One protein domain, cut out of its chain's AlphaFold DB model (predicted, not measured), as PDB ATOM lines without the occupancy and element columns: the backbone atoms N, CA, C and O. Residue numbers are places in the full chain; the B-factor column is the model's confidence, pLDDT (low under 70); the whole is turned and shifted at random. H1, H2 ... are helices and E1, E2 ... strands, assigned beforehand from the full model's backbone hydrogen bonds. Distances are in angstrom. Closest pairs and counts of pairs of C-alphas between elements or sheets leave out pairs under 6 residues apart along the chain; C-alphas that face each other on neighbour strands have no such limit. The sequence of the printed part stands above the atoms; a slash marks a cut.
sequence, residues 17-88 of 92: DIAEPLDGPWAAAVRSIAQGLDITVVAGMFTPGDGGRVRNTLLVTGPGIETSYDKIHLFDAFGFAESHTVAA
ATOM      1  N   ASP A  17     133.399 164.264 165.731       95.12
ATOM      2  CA  ASP A  17     132.719 164.028 164.453       95.12
ATOM      3  C   ASP A  17     132.732 162.552 164.041       95.12
ATOM      4  O   ASP A  17     131.932 162.139 163.206       95.12
ATOM      5  N   ILE A  18     133.658 161.773 164.605       96.38
ATOM      6  CA  ILE A  18     133.844 160.356 164.293       96.38
ATOM      7  C   ILE A  18     133.612 159.457 165.506       96.38
ATOM      8  O   ILE A  18     133.811 158.258 165.399       96.38
ATOM      9  N   ALA A  19     133.245 159.997 166.670       97.88
ATOM     10  CA  ALA A  19     133.071 159.174 167.859       97.88
ATOM     11  C   ALA A  19     131.858 158.250 167.693       97.88
ATOM     12  O   ALA A  19     130.743 158.709 167.447       97.88
ATOM     13  N   GLU A  20     132.068 156.949 167.877       98.44
ATOM     14  CA  GLU A  20     131.041 155.922 167.699       98.44
ATOM     15  C   GLU A  20     130.964 155.020 168.935       98.44
ATOM     16  O   GLU A  20     131.988 154.762 169.570       98.44
ATOM     17  N   PRO A  21     129.774 154.530 169.325       98.19
ATOM     18  CA  PRO A  21     129.668 153.569 170.417       98.19
ATOM     19  C   PRO A  21     130.349 152.238 170.046       98.19
ATOM     20  O   PRO A  21     130.621 151.960 168.879       98.19
ATOM     21  N   LEU A  22     130.620 151.386 171.041       98.38
ATOM     22  CA  LEU A  22     131.293 150.095 170.824       98.38
ATOM     23  C   LEU A  22     130.502 149.129 169.933       98.38
ATOM     24  O   LEU A  22     131.086 148.192 169.398       98.38
ATOM     25  N   ASP A  23     129.199 149.323 169.764       97.75
ATOM     26  CA  ASP A  23     128.326 148.592 168.840       97.75
ATOM     27  C   ASP A  23     128.103 149.336 167.504       97.75
ATOM     28  O   ASP A  23     127.313 148.900 166.667       97.75
ATOM     29  N   GLY A  24     128.834 150.431 167.279       98.50
ATOM     30  CA  GLY A  24     128.802 151.241 166.066       98.50
ATOM     31  C   GLY A  24     129.509 150.611 164.856       98.50
ATOM     32  O   GLY A  24     130.191 149.582 164.972       98.50
ATOM     33  N   PRO A  25     129.356 151.223 163.666       98.50
ATOM     34  CA  PRO A  25     129.814 150.652 162.401       98.50
ATOM     35  C   PRO A  25     131.329 150.427 162.322       98.50
ATOM     36  O   PRO A  25     131.750 149.410 161.768       98.50
ATOM     37  N   TRP A  26     132.158 151.300 162.899       98.50
ATOM     38  CA  TRP A  26     133.609 151.105 162.943       98.50
ATOM     39  C   TRP A  26     133.980 149.845 163.726       98.50
ATOM     40  O   TRP A  26     134.712 148.986 163.228       98.50
ATOM     41  N   ALA A  27     133.424 149.689 164.929       98.69
ATOM     42  CA  ALA A  27     133.703 148.538 165.777       98.69
ATOM     43  C   ALA A  27     133.162 147.249 165.141       98.69
ATOM     44  O   ALA A  27     133.843 146.225 165.141       98.69
ATOM     45  N   ALA A  28     131.977 147.299 164.524       98.69
ATOM     46  CA  ALA A  28     131.419 146.183 163.762       98.69
ATOM     47  C   ALA A  28     132.325 145.755 162.593       98.69
ATOM     48  O   ALA A  28     132.535 144.558 162.386       98.69
ATOM     49  N   ALA A  29     132.917 146.708 161.866       98.69
ATOM     50  CA  ALA A  29     133.853 146.410 160.785       98.69
ATOM     51  C   ALA A  29     135.137 145.739 161.303       98.69
ATOM     52  O   ALA A  29     135.566 144.727 160.746       98.69
ATOM     53  N   VAL A  30     135.715 146.237 162.403       98.62
ATOM     54  CA  VAL A  30     136.885 145.611 163.046       98.62
ATOM     55  C   VAL A  30     136.570 144.182 163.499       98.62
ATOM     56  O   VAL A  30     137.355 143.275 163.221       98.62
ATOM     57  N   ARG A  31     135.404 143.952 164.121       98.62
ATOM     58  CA  ARG A  31     134.936 142.607 164.508       98.62
ATOM     59  C   ARG A  31     134.798 141.676 163.310       98.62
ATOM     60  O   ARG A  31     135.257 140.541 163.368       98.62
ATOM     61  N   SER A  32     134.200 142.156 162.219       98.62
ATOM     62  CA  SER A  32     134.026 141.368 160.996       98.62
ATOM     63  C   SER A  32     135.372 140.946 160.397       98.62
ATOM     64  O   SER A  32     135.534 139.787 160.020       98.62
ATOM     65  N   ILE A  33     136.359 141.846 160.379       98.50
ATOM     66  CA  ILE A  33     137.723 141.539 159.925       98.50
ATOM     67  C   ILE A  33     138.391 140.516 160.852       98.50
ATOM     68  O   ILE A  33     138.965 139.542 160.368       98.50
ATOM     69  N   ALA A  34     138.300 140.709 162.171       98.62
ATOM     70  CA  ALA A  34     138.869 139.798 163.163       98.62
ATOM     71  C   ALA A  34     138.294 138.376 163.029       98.62
ATOM     72  O   ALA A  34     139.048 137.404 162.996       98.62
ATOM     73  N   GLN A  35     136.971 138.262 162.872       98.25
ATOM     74  CA  GLN A  35     136.269 136.993 162.654       98.25
ATOM     75  C   GLN A  35     136.640 136.340 161.321       98.25
ATOM     76  O   GLN A  35     136.938 135.151 161.287       98.25
ATOM     77  N   GLY A  36     136.646 137.104 160.224       98.44
ATOM     78  CA  GLY A  36     136.954 136.575 158.893       98.44
ATOM     79  C   GLY A  36     138.389 136.057 158.751       98.44
ATOM     80  O   GLY A  36     138.649 135.210 157.899       98.44
ATOM     81  N   LEU A  37     139.307 136.553 159.583       98.38
ATOM     82  CA  LEU A  37     140.712 136.145 159.610       98.38
ATOM     83  C   LEU A  37     141.056 135.189 160.763       98.38
ATOM     84  O   LEU A  37     142.199 134.748 160.829       98.38
ATOM     85  N   ASP A  38     140.106 134.886 161.653       98.12
ATOM     86  CA  ASP A  38     140.313 134.094 162.877       98.12
ATOM     87  C   ASP A  38     141.480 134.611 163.747       98.12
ATOM     88  O   ASP A  38     142.343 133.868 164.212       98.12
ATOM     89  N   ILE A  39     141.538 135.933 163.949       98.50
ATOM     90  CA  ILE A  39     142.574 136.591 164.758       98.50
ATOM     91  C   ILE A  39     141.973 137.522 165.804       98.50
ATOM     92  O   ILE A  39     140.915 138.112 165.610       98.50
ATOM     93  N   THR A  40     142.720 137.756 166.882       98.75
ATOM     94  CA  THR A  40     142.441 138.863 167.803       98.75
ATOM     95  C   THR A  40     143.014 140.170 167.265       98.75
ATOM     96  O   THR A  40     144.197 140.243 166.913       98.75
ATOM     97  N   VAL A  41     142.200 141.222 167.244       98.75
ATOM     98  CA  VAL A  41     142.580 142.595 166.895       98.75
ATOM     99  C   VAL A  41     142.468 143.489 168.125       98.75
ATOM    100  O   VAL A  41     141.472 143.446 168.840       98.75
ATOM    101  N   VAL A  42     143.494 144.314 168.344       98.75
ATOM    102  CA  VAL A  42     143.477 145.437 169.287       98.75
ATOM    103  C   VAL A  42     143.600 146.723 168.480       98.75
ATOM    104  O   VAL A  42     144.611 146.913 167.797       98.75
ATOM    105  N   ALA A  43     142.588 147.584 168.527       98.69
ATOM    106  CA  ALA A  43     142.557 148.815 167.743       98.69
ATOM    107  C   ALA A  43     142.007 149.995 168.550       98.69
ATOM    108  O   ALA A  43     140.991 149.870 169.235       98.69
ATOM    109  N   GLY A  44     142.680 151.144 168.455       98.38
ATOM    110  CA  GLY A  44     142.231 152.388 169.077       98.38
ATOM    111  C   GLY A  44     141.092 153.053 168.303       98.38
ATOM    112  O   GLY A  44     141.206 153.282 167.096       98.38
ATOM    113  N   MET A  45     140.037 153.417 169.025       98.38
ATOM    114  CA  MET A  45     138.886 154.184 168.557       98.38
ATOM    115  C   MET A  45     138.511 155.292 169.531       98.38
ATOM    116  O   MET A  45     139.032 155.373 170.642       98.38
ATOM    117  N   PHE A  46     137.566 156.129 169.112       98.31
ATOM    118  CA  PHE A  46     136.965 157.126 169.982       98.31
ATOM    119  C   PHE A  46     135.494 156.802 170.194       98.31
ATOM    120  O   PHE A  46     134.750 156.640 169.229       98.31
ATOM    121  N   THR A  47     135.085 156.716 171.458       98.44
ATOM    122  CA  THR A  47     133.686 156.491 171.843       98.44
ATOM    123  C   THR A  47     133.084 157.759 172.460       98.44
ATOM    124  O   THR A  47     133.829 158.654 172.877       98.44
ATOM    125  N   PRO A  48     131.749 157.917 172.499       97.69
ATOM    126  CA  PRO A  48     131.126 159.062 173.158       97.69
ATOM    127  C   PRO A  48     131.514 159.174 174.643       97.69
ATOM    128  O   PRO A  48     131.425 158.210 175.403       97.69
ATOM    129  N   GLY A  49     131.939 160.369 175.063       95.06
ATOM    130  CA  GLY A  49     132.248 160.711 176.452       95.06
ATOM    131  C   GLY A  49     131.201 161.633 177.086       95.06
ATOM    132  O   GLY A  49     130.118 161.861 176.546       95.06
ATOM    133  N   ASP A  50     131.524 162.174 178.259       91.44
ATOM    134  CA  ASP A  50     130.680 163.124 178.988       91.44
ATOM    135  C   ASP A  50     130.960 164.581 178.584       91.44
ATOM    136  O   ASP A  50     132.013 164.909 178.038       91.44
ATOM    137  N   GLY A  51     130.008 165.489 178.831       88.81
ATOM    138  CA  GLY A  51     130.227 166.931 178.630       88.81
ATOM    139  C   GLY A  51     130.634 167.320 177.201       88.81
ATOM    140  O   GLY A  51     131.320 168.318 176.995       88.81
ATOM    141  N   GLY A  52     130.256 166.505 176.211       88.62
ATOM    142  CA  GLY A  52     130.656 166.678 174.818       88.62
ATOM    143  C   GLY A  52     132.112 166.307 174.525       88.62
ATOM    144  O   GLY A  52     132.597 166.679 173.460       88.62
ATOM    145  N   ARG A  53     132.824 165.628 175.428       95.06
ATOM    146  CA  ARG A  53     134.134 165.004 175.181       95.06
ATOM    147  C   ARG A  53     133.964 163.634 174.525       95.06
ATOM    148  O   ARG A  53     132.867 163.082 174.493       95.06
ATOM    149  N   VAL A  54     135.058 163.081 174.019       97.56
ATOM    150  CA  VAL A  54     135.143 161.675 173.587       97.56
ATOM    151  C   VAL A  54     135.869 160.851 174.647       97.56
ATOM    152  O   VAL A  54     136.505 161.417 175.524       97.56
ATOM    153  N   ARG A  55     135.830 159.526 174.583       98.00
ATOM    154  CA  ARG A  55     136.780 158.654 175.286       98.00
ATOM    155  C   ARG A  55     137.761 158.089 174.274       98.00
ATOM    156  O   ARG A  55     137.394 157.845 173.127       98.00
ATOM    157  N   ASN A  56     139.003 157.907 174.695       97.69
ATOM    158  CA  ASN A  56     140.026 157.221 173.915       97.69
ATOM    159  C   ASN A  56     140.005 155.743 174.321       97.69
ATOM    160  O   ASN A  56     140.415 155.408 175.433       97.69
ATOM    161  N   THR A  57     139.453 154.899 173.454       98.38
ATOM    162  CA  THR A  57     139.062 153.525 173.779       98.38
ATOM    163  C   THR A  57     139.850 152.537 172.922       98.38
ATOM    164  O   THR A  57     139.864 152.632 171.698       98.38
ATOM    165  N   LEU A  58     140.476 151.539 173.539       98.38
ATOM    166  CA  LEU A  58     140.933 150.339 172.844       98.38
ATOM    167  C   LEU A  58     139.769 149.358 172.727       98.38
ATOM    168  O   LEU A  58     139.175 148.996 173.740       98.38
ATOM    169  N   LEU A  59     139.485 148.888 171.515       98.69
ATOM    170  CA  LEU A  59     138.657 147.709 171.266       98.69
ATOM    171  C   LEU A  59     139.565 146.482 171.141       98.69
ATOM    172  O   LEU A  59     140.530 146.508 170.375       98.69
ATOM    173  N   VAL A  60     139.232 145.406 171.853       98.69
ATOM    174  CA  VAL A  60     139.887 144.096 171.764       98.69
ATOM    175  C   VAL A  60     138.839 143.060 171.375       98.69
ATOM    176  O   VAL A  60     137.938 142.766 172.156       98.69
ATOM    177  N   THR A  61     138.956 142.492 170.178       98.75
ATOM    178  CA  THR A  61     137.962 141.544 169.654       98.75
ATOM    179  C   THR A  61     138.605 140.425 168.841       98.75
ATOM    180  O   THR A  61     139.615 140.643 168.169       98.75
ATOM    181  N   GLY A  62     138.054 139.214 168.923       98.31
ATOM    182  CA  GLY A  62     138.537 138.023 168.225       98.31
ATOM    183  C   GLY A  62     137.948 136.727 168.792       98.31
ATOM    184  O   GLY A  62     137.012 136.768 169.596       98.31
ATOM    185  N   PRO A  63     138.488 135.557 168.412       96.75
ATOM    186  CA  PRO A  63     138.011 134.267 168.903       96.75
ATOM    187  C   PRO A  63     138.064 134.178 170.434       96.75
ATOM    188  O   PRO A  63     139.132 134.217 171.041       96.75
ATOM    189  N   GLY A  64     136.891 134.079 171.064       95.44
ATOM    190  CA  GLY A  64     136.764 133.952 172.519       95.44
ATOM    191  C   GLY A  64     137.121 135.208 173.325       95.44
ATOM    192  O   GLY A  64     137.221 135.112 174.547       95.44
ATOM    193  N   ILE A  65     137.306 136.368 172.684       97.50
ATOM    194  CA  ILE A  65     137.620 137.625 173.370       97.50
ATOM    195  C   ILE A  65     136.814 138.793 172.805       97.50
ATOM    196  O   ILE A  65     136.771 139.021 171.601       97.50
ATOM    197  N   GLU A  66     136.193 139.548 173.705       98.00
ATOM    198  CA  GLU A  66     135.478 140.787 173.411       98.00
ATOM    199  C   GLU A  66     135.572 141.672 174.656       98.00
ATOM    200  O   GLU A  66     134.985 141.365 175.692       98.00
ATOM    201  N   THR A  67     136.380 142.726 174.590       98.31
ATOM    202  CA  THR A  67     136.551 143.672 175.697       98.31
ATOM    203  C   THR A  67     137.023 145.031 175.187       98.31
ATOM    204  O   THR A  67     137.406 145.190 174.025       98.31
ATOM    205  N   SER A  68     136.993 146.029 176.060       98.12
ATOM    206  CA  SER A  68     137.426 147.385 175.757       98.12
ATOM    207  C   SER A  68     138.098 148.034 176.954       98.12
ATOM    208  O   SER A  68     137.773 147.720 178.097       98.12
ATOM    209  N   TYR A  69     138.981 148.985 176.684       98.19
ATOM    210  CA  TYR A  69     139.671 149.760 177.707       98.19
ATOM    211  C   TYR A  69     139.629 151.248 177.366       98.19
ATOM    212  O   TYR A  69     140.071 151.638 176.288       98.19
ATOM    213  N   ASP A  70     139.139 152.073 178.288       98.06
ATOM    214  CA  ASP A  70     139.197 153.529 178.172       98.06
ATOM    215  C   ASP A  70     140.477 154.056 178.826       98.06
ATOM    216  O   ASP A  70     140.740 153.785 179.999       98.06
ATOM    217  N   LYS A  71     141.248 154.870 178.101       97.00
ATOM    218  CA  LYS A  71     142.470 155.511 178.602       97.00
ATOM    219  C   LYS A  71     142.183 156.292 179.888       97.00
ATOM    220  O   LYS A  71     141.413 157.251 179.896       97.00
ATOM    221  N   ILE A  72     142.823 155.886 180.982       97.00
ATOM    222  CA  ILE A  72     142.627 156.491 182.310       97.00
ATOM    223  C   ILE A  72     143.540 157.707 182.498       97.00
ATOM    224  O   ILE A  72     143.132 158.734 183.035       97.00
ATOM    225  N   HIS A  73     144.790 157.596 182.050       94.38
ATOM    226  CA  HIS A  73     145.799 158.637 182.213       94.38
ATOM    227  C   HIS A  73     145.865 159.496 180.952       94.38
ATOM    228  O   HIS A  73     146.426 159.085 179.935       94.38
ATOM    229  N   LEU A  74     145.258 160.678 181.023       92.81
ATOM    230  CA  LEU A  74     145.233 161.636 179.923       92.81
ATOM    231  C   LEU A  74     146.509 162.477 179.909       92.81
ATOM    232  O   LEU A  74     147.074 162.800 180.957       92.81
ATOM    233  N   PHE A  75     146.975 162.812 178.709       90.12
ATOM    234  CA  PHE A  75     148.179 163.603 178.528       90.12
ATOM    235  C   PHE A  75     147.882 165.096 178.694       90.12
ATOM    236  O   PHE A  75     147.480 165.781 177.754       90.12
ATOM    237  N   ASP A  76     148.139 165.602 179.897       90.12
ATOM    238  CA  ASP A  76     148.024 167.020 180.236       90.12
ATOM    239  C   ASP A  76     149.404 167.577 180.612       90.12
ATOM    240  O   ASP A  76     149.761 167.710 181.783       90.12
ATOM    241  N   ALA A  77     150.231 167.848 179.602       86.62
ATOM    242  CA  ALA A  77     151.599 168.322 179.786       86.62
ATOM    243  C   ALA A  77     152.066 169.200 178.617       86.62
ATOM    244  O   ALA A  77     151.526 169.151 177.514       86.62
ATOM    245  N   PHE A  78     153.106 170.006 178.859       82.06
ATOM    246  CA  PHE A  78     153.773 170.840 177.844       82.06
ATOM    247  C   PHE A  78     152.832 171.766 177.048       82.06
ATOM    248  O   PHE A  78     153.056 172.030 175.870       82.06
ATOM    249  N   GLY A  79     151.776 172.273 177.692       81.19
ATOM    250  CA  GLY A  79     150.783 173.146 177.055       81.19
ATOM    251  C   GLY A  79     149.715 172.410 176.242       81.19
ATOM    252  O   GLY A  79     148.838 173.060 175.679       81.19
ATOM    253  N   PHE A  80     149.752 171.075 176.204       77.50
ATOM    254  CA  PHE A  80     148.668 170.245 175.693       77.50
ATOM    255  C   PHE A  80     147.776 169.789 176.850       77.50
ATOM    256  O   PHE A  80     148.279 169.400 177.903       77.50
ATOM    257  N   ALA A  81     146.461 169.847 176.650       86.00
ATOM    258  CA  ALA A  81     145.468 169.373 177.608       86.00
ATOM    259  C   ALA A  81     144.503 168.431 176.883       86.00
ATOM    260  O   ALA A  81     143.484 168.865 176.335       86.00
ATOM    261  N   GLU A  82     144.850 167.142 176.832       84.12
ATOM    262  CA  GLU A  82     144.003 166.100 176.242       84.12
ATOM    263  C   GLU A  82     142.638 166.069 176.952       84.12
ATOM    264  O   GLU A  82     141.595 165.947 176.300       84.12
ATOM    265  N   SER A  83     142.627 166.301 178.269       87.19
ATOM    266  CA  SER A  83     141.432 166.268 179.125       87.19
ATOM    267  C   SER A  83     140.336 167.283 178.781       87.19
ATOM    268  O   SER A  83     139.172 167.079 179.149       87.19
ATOM    269  N   HIS A  84     140.656 168.340 178.026       87.25
ATOM    270  CA  HIS A  84     139.654 169.272 177.495       87.25
ATOM    271  C   HIS A  84     138.726 168.611 176.471       87.25
ATOM    272  O   HIS A  84     137.576 169.019 176.312       87.25
ATOM    273  N   THR A  85     139.227 167.606 175.752       89.50
ATOM    274  CA  THR A  85     138.502 166.958 174.649       89.50
ATOM    275  C   THR A  85     138.249 165.476 174.887       89.50
ATOM    276  O   THR A  85     137.342 164.927 174.262       89.50
ATOM    277  N   VAL A  86     138.978 164.862 175.822       93.44
ATOM    278  CA  VAL A  86     138.882 163.444 176.169       93.44
ATOM    279  C   VAL A  86     138.461 163.271 177.632       93.44
ATOM    280  O   VAL A  86     138.957 163.955 178.525       93.44
ATOM    281  N   ALA A  87     137.525 162.364 177.882       96.75
ATOM    282  CA  ALA A  87     137.111 161.918 179.202       96.75
ATOM    283  C   ALA A  87     137.933 160.690 179.618       96.75
ATOM    284  O   ALA A  87     138.134 159.774 178.820       96.75
ATOM    285  N   ALA A  88     138.396 160.675 180.868       96.00
ATOM    286  CA  ALA A  88     139.191 159.577 181.402       96.00
ATOM    287  C   ALA A  88     138.334 158.326 181.661       96.00
ATOM    288  O   ALA A  88     137.182 158.420 182.098       96.00
TER     289      ALA A  88
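What this domain is: This is residues 17 to 88 of the 92 residues of the protein "Hydrolase Rv0480c/MT0498" of Arthrobacter sp. Hiyo4 (UniProt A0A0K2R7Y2). A strongly twisted three-stranded sheet has H1 along one face, making two layers, and a tail, residues 71 to 88, loops out beyond the sheet and folds back to E2. The printed part has 72 residues, with H1, E1, E2, E3 in chain order, class mixed; the sheet, E1-E2-E3, is an antiparallel meander, each strand beside the one before. It is only just loose, close to compact, radius of gyration of the C-alphas 13.7 A, spanning 43 by 21 by 15 A.

Where its parts are: Between end C-alphas, E2, residues 54 to 62, measures 24.5 A; E1, 41 to 48, 21.0 A, bending by 56 degrees at residue 44; E3, 65 to 70, 16.7 A; H1, 25 to 37, 18.4 A. C-alpha 25 is at (129.814, 150.652, 162.401), C-alpha 70 at (139.197, 153.529, 178.172).

How they stand to each other: Hairpins E1-E2 and E2-E3 have N 45 to O 57 and N 60 to O 67 within hydrogen-bond range, both 2.8 A. H1, every O i to N i+4 pair within range, is over E1 and E2, height over the sheet 8.7 A; its closest C-alphas to E2 are Ala 34 and Gly 62, 5.4 A.

The domain as a whole: The farthest C-alphas, Gly 36 and Gly 79, are 43.1 A apart. The printed part has no cut; no printed residue is under 70 in pLDDT.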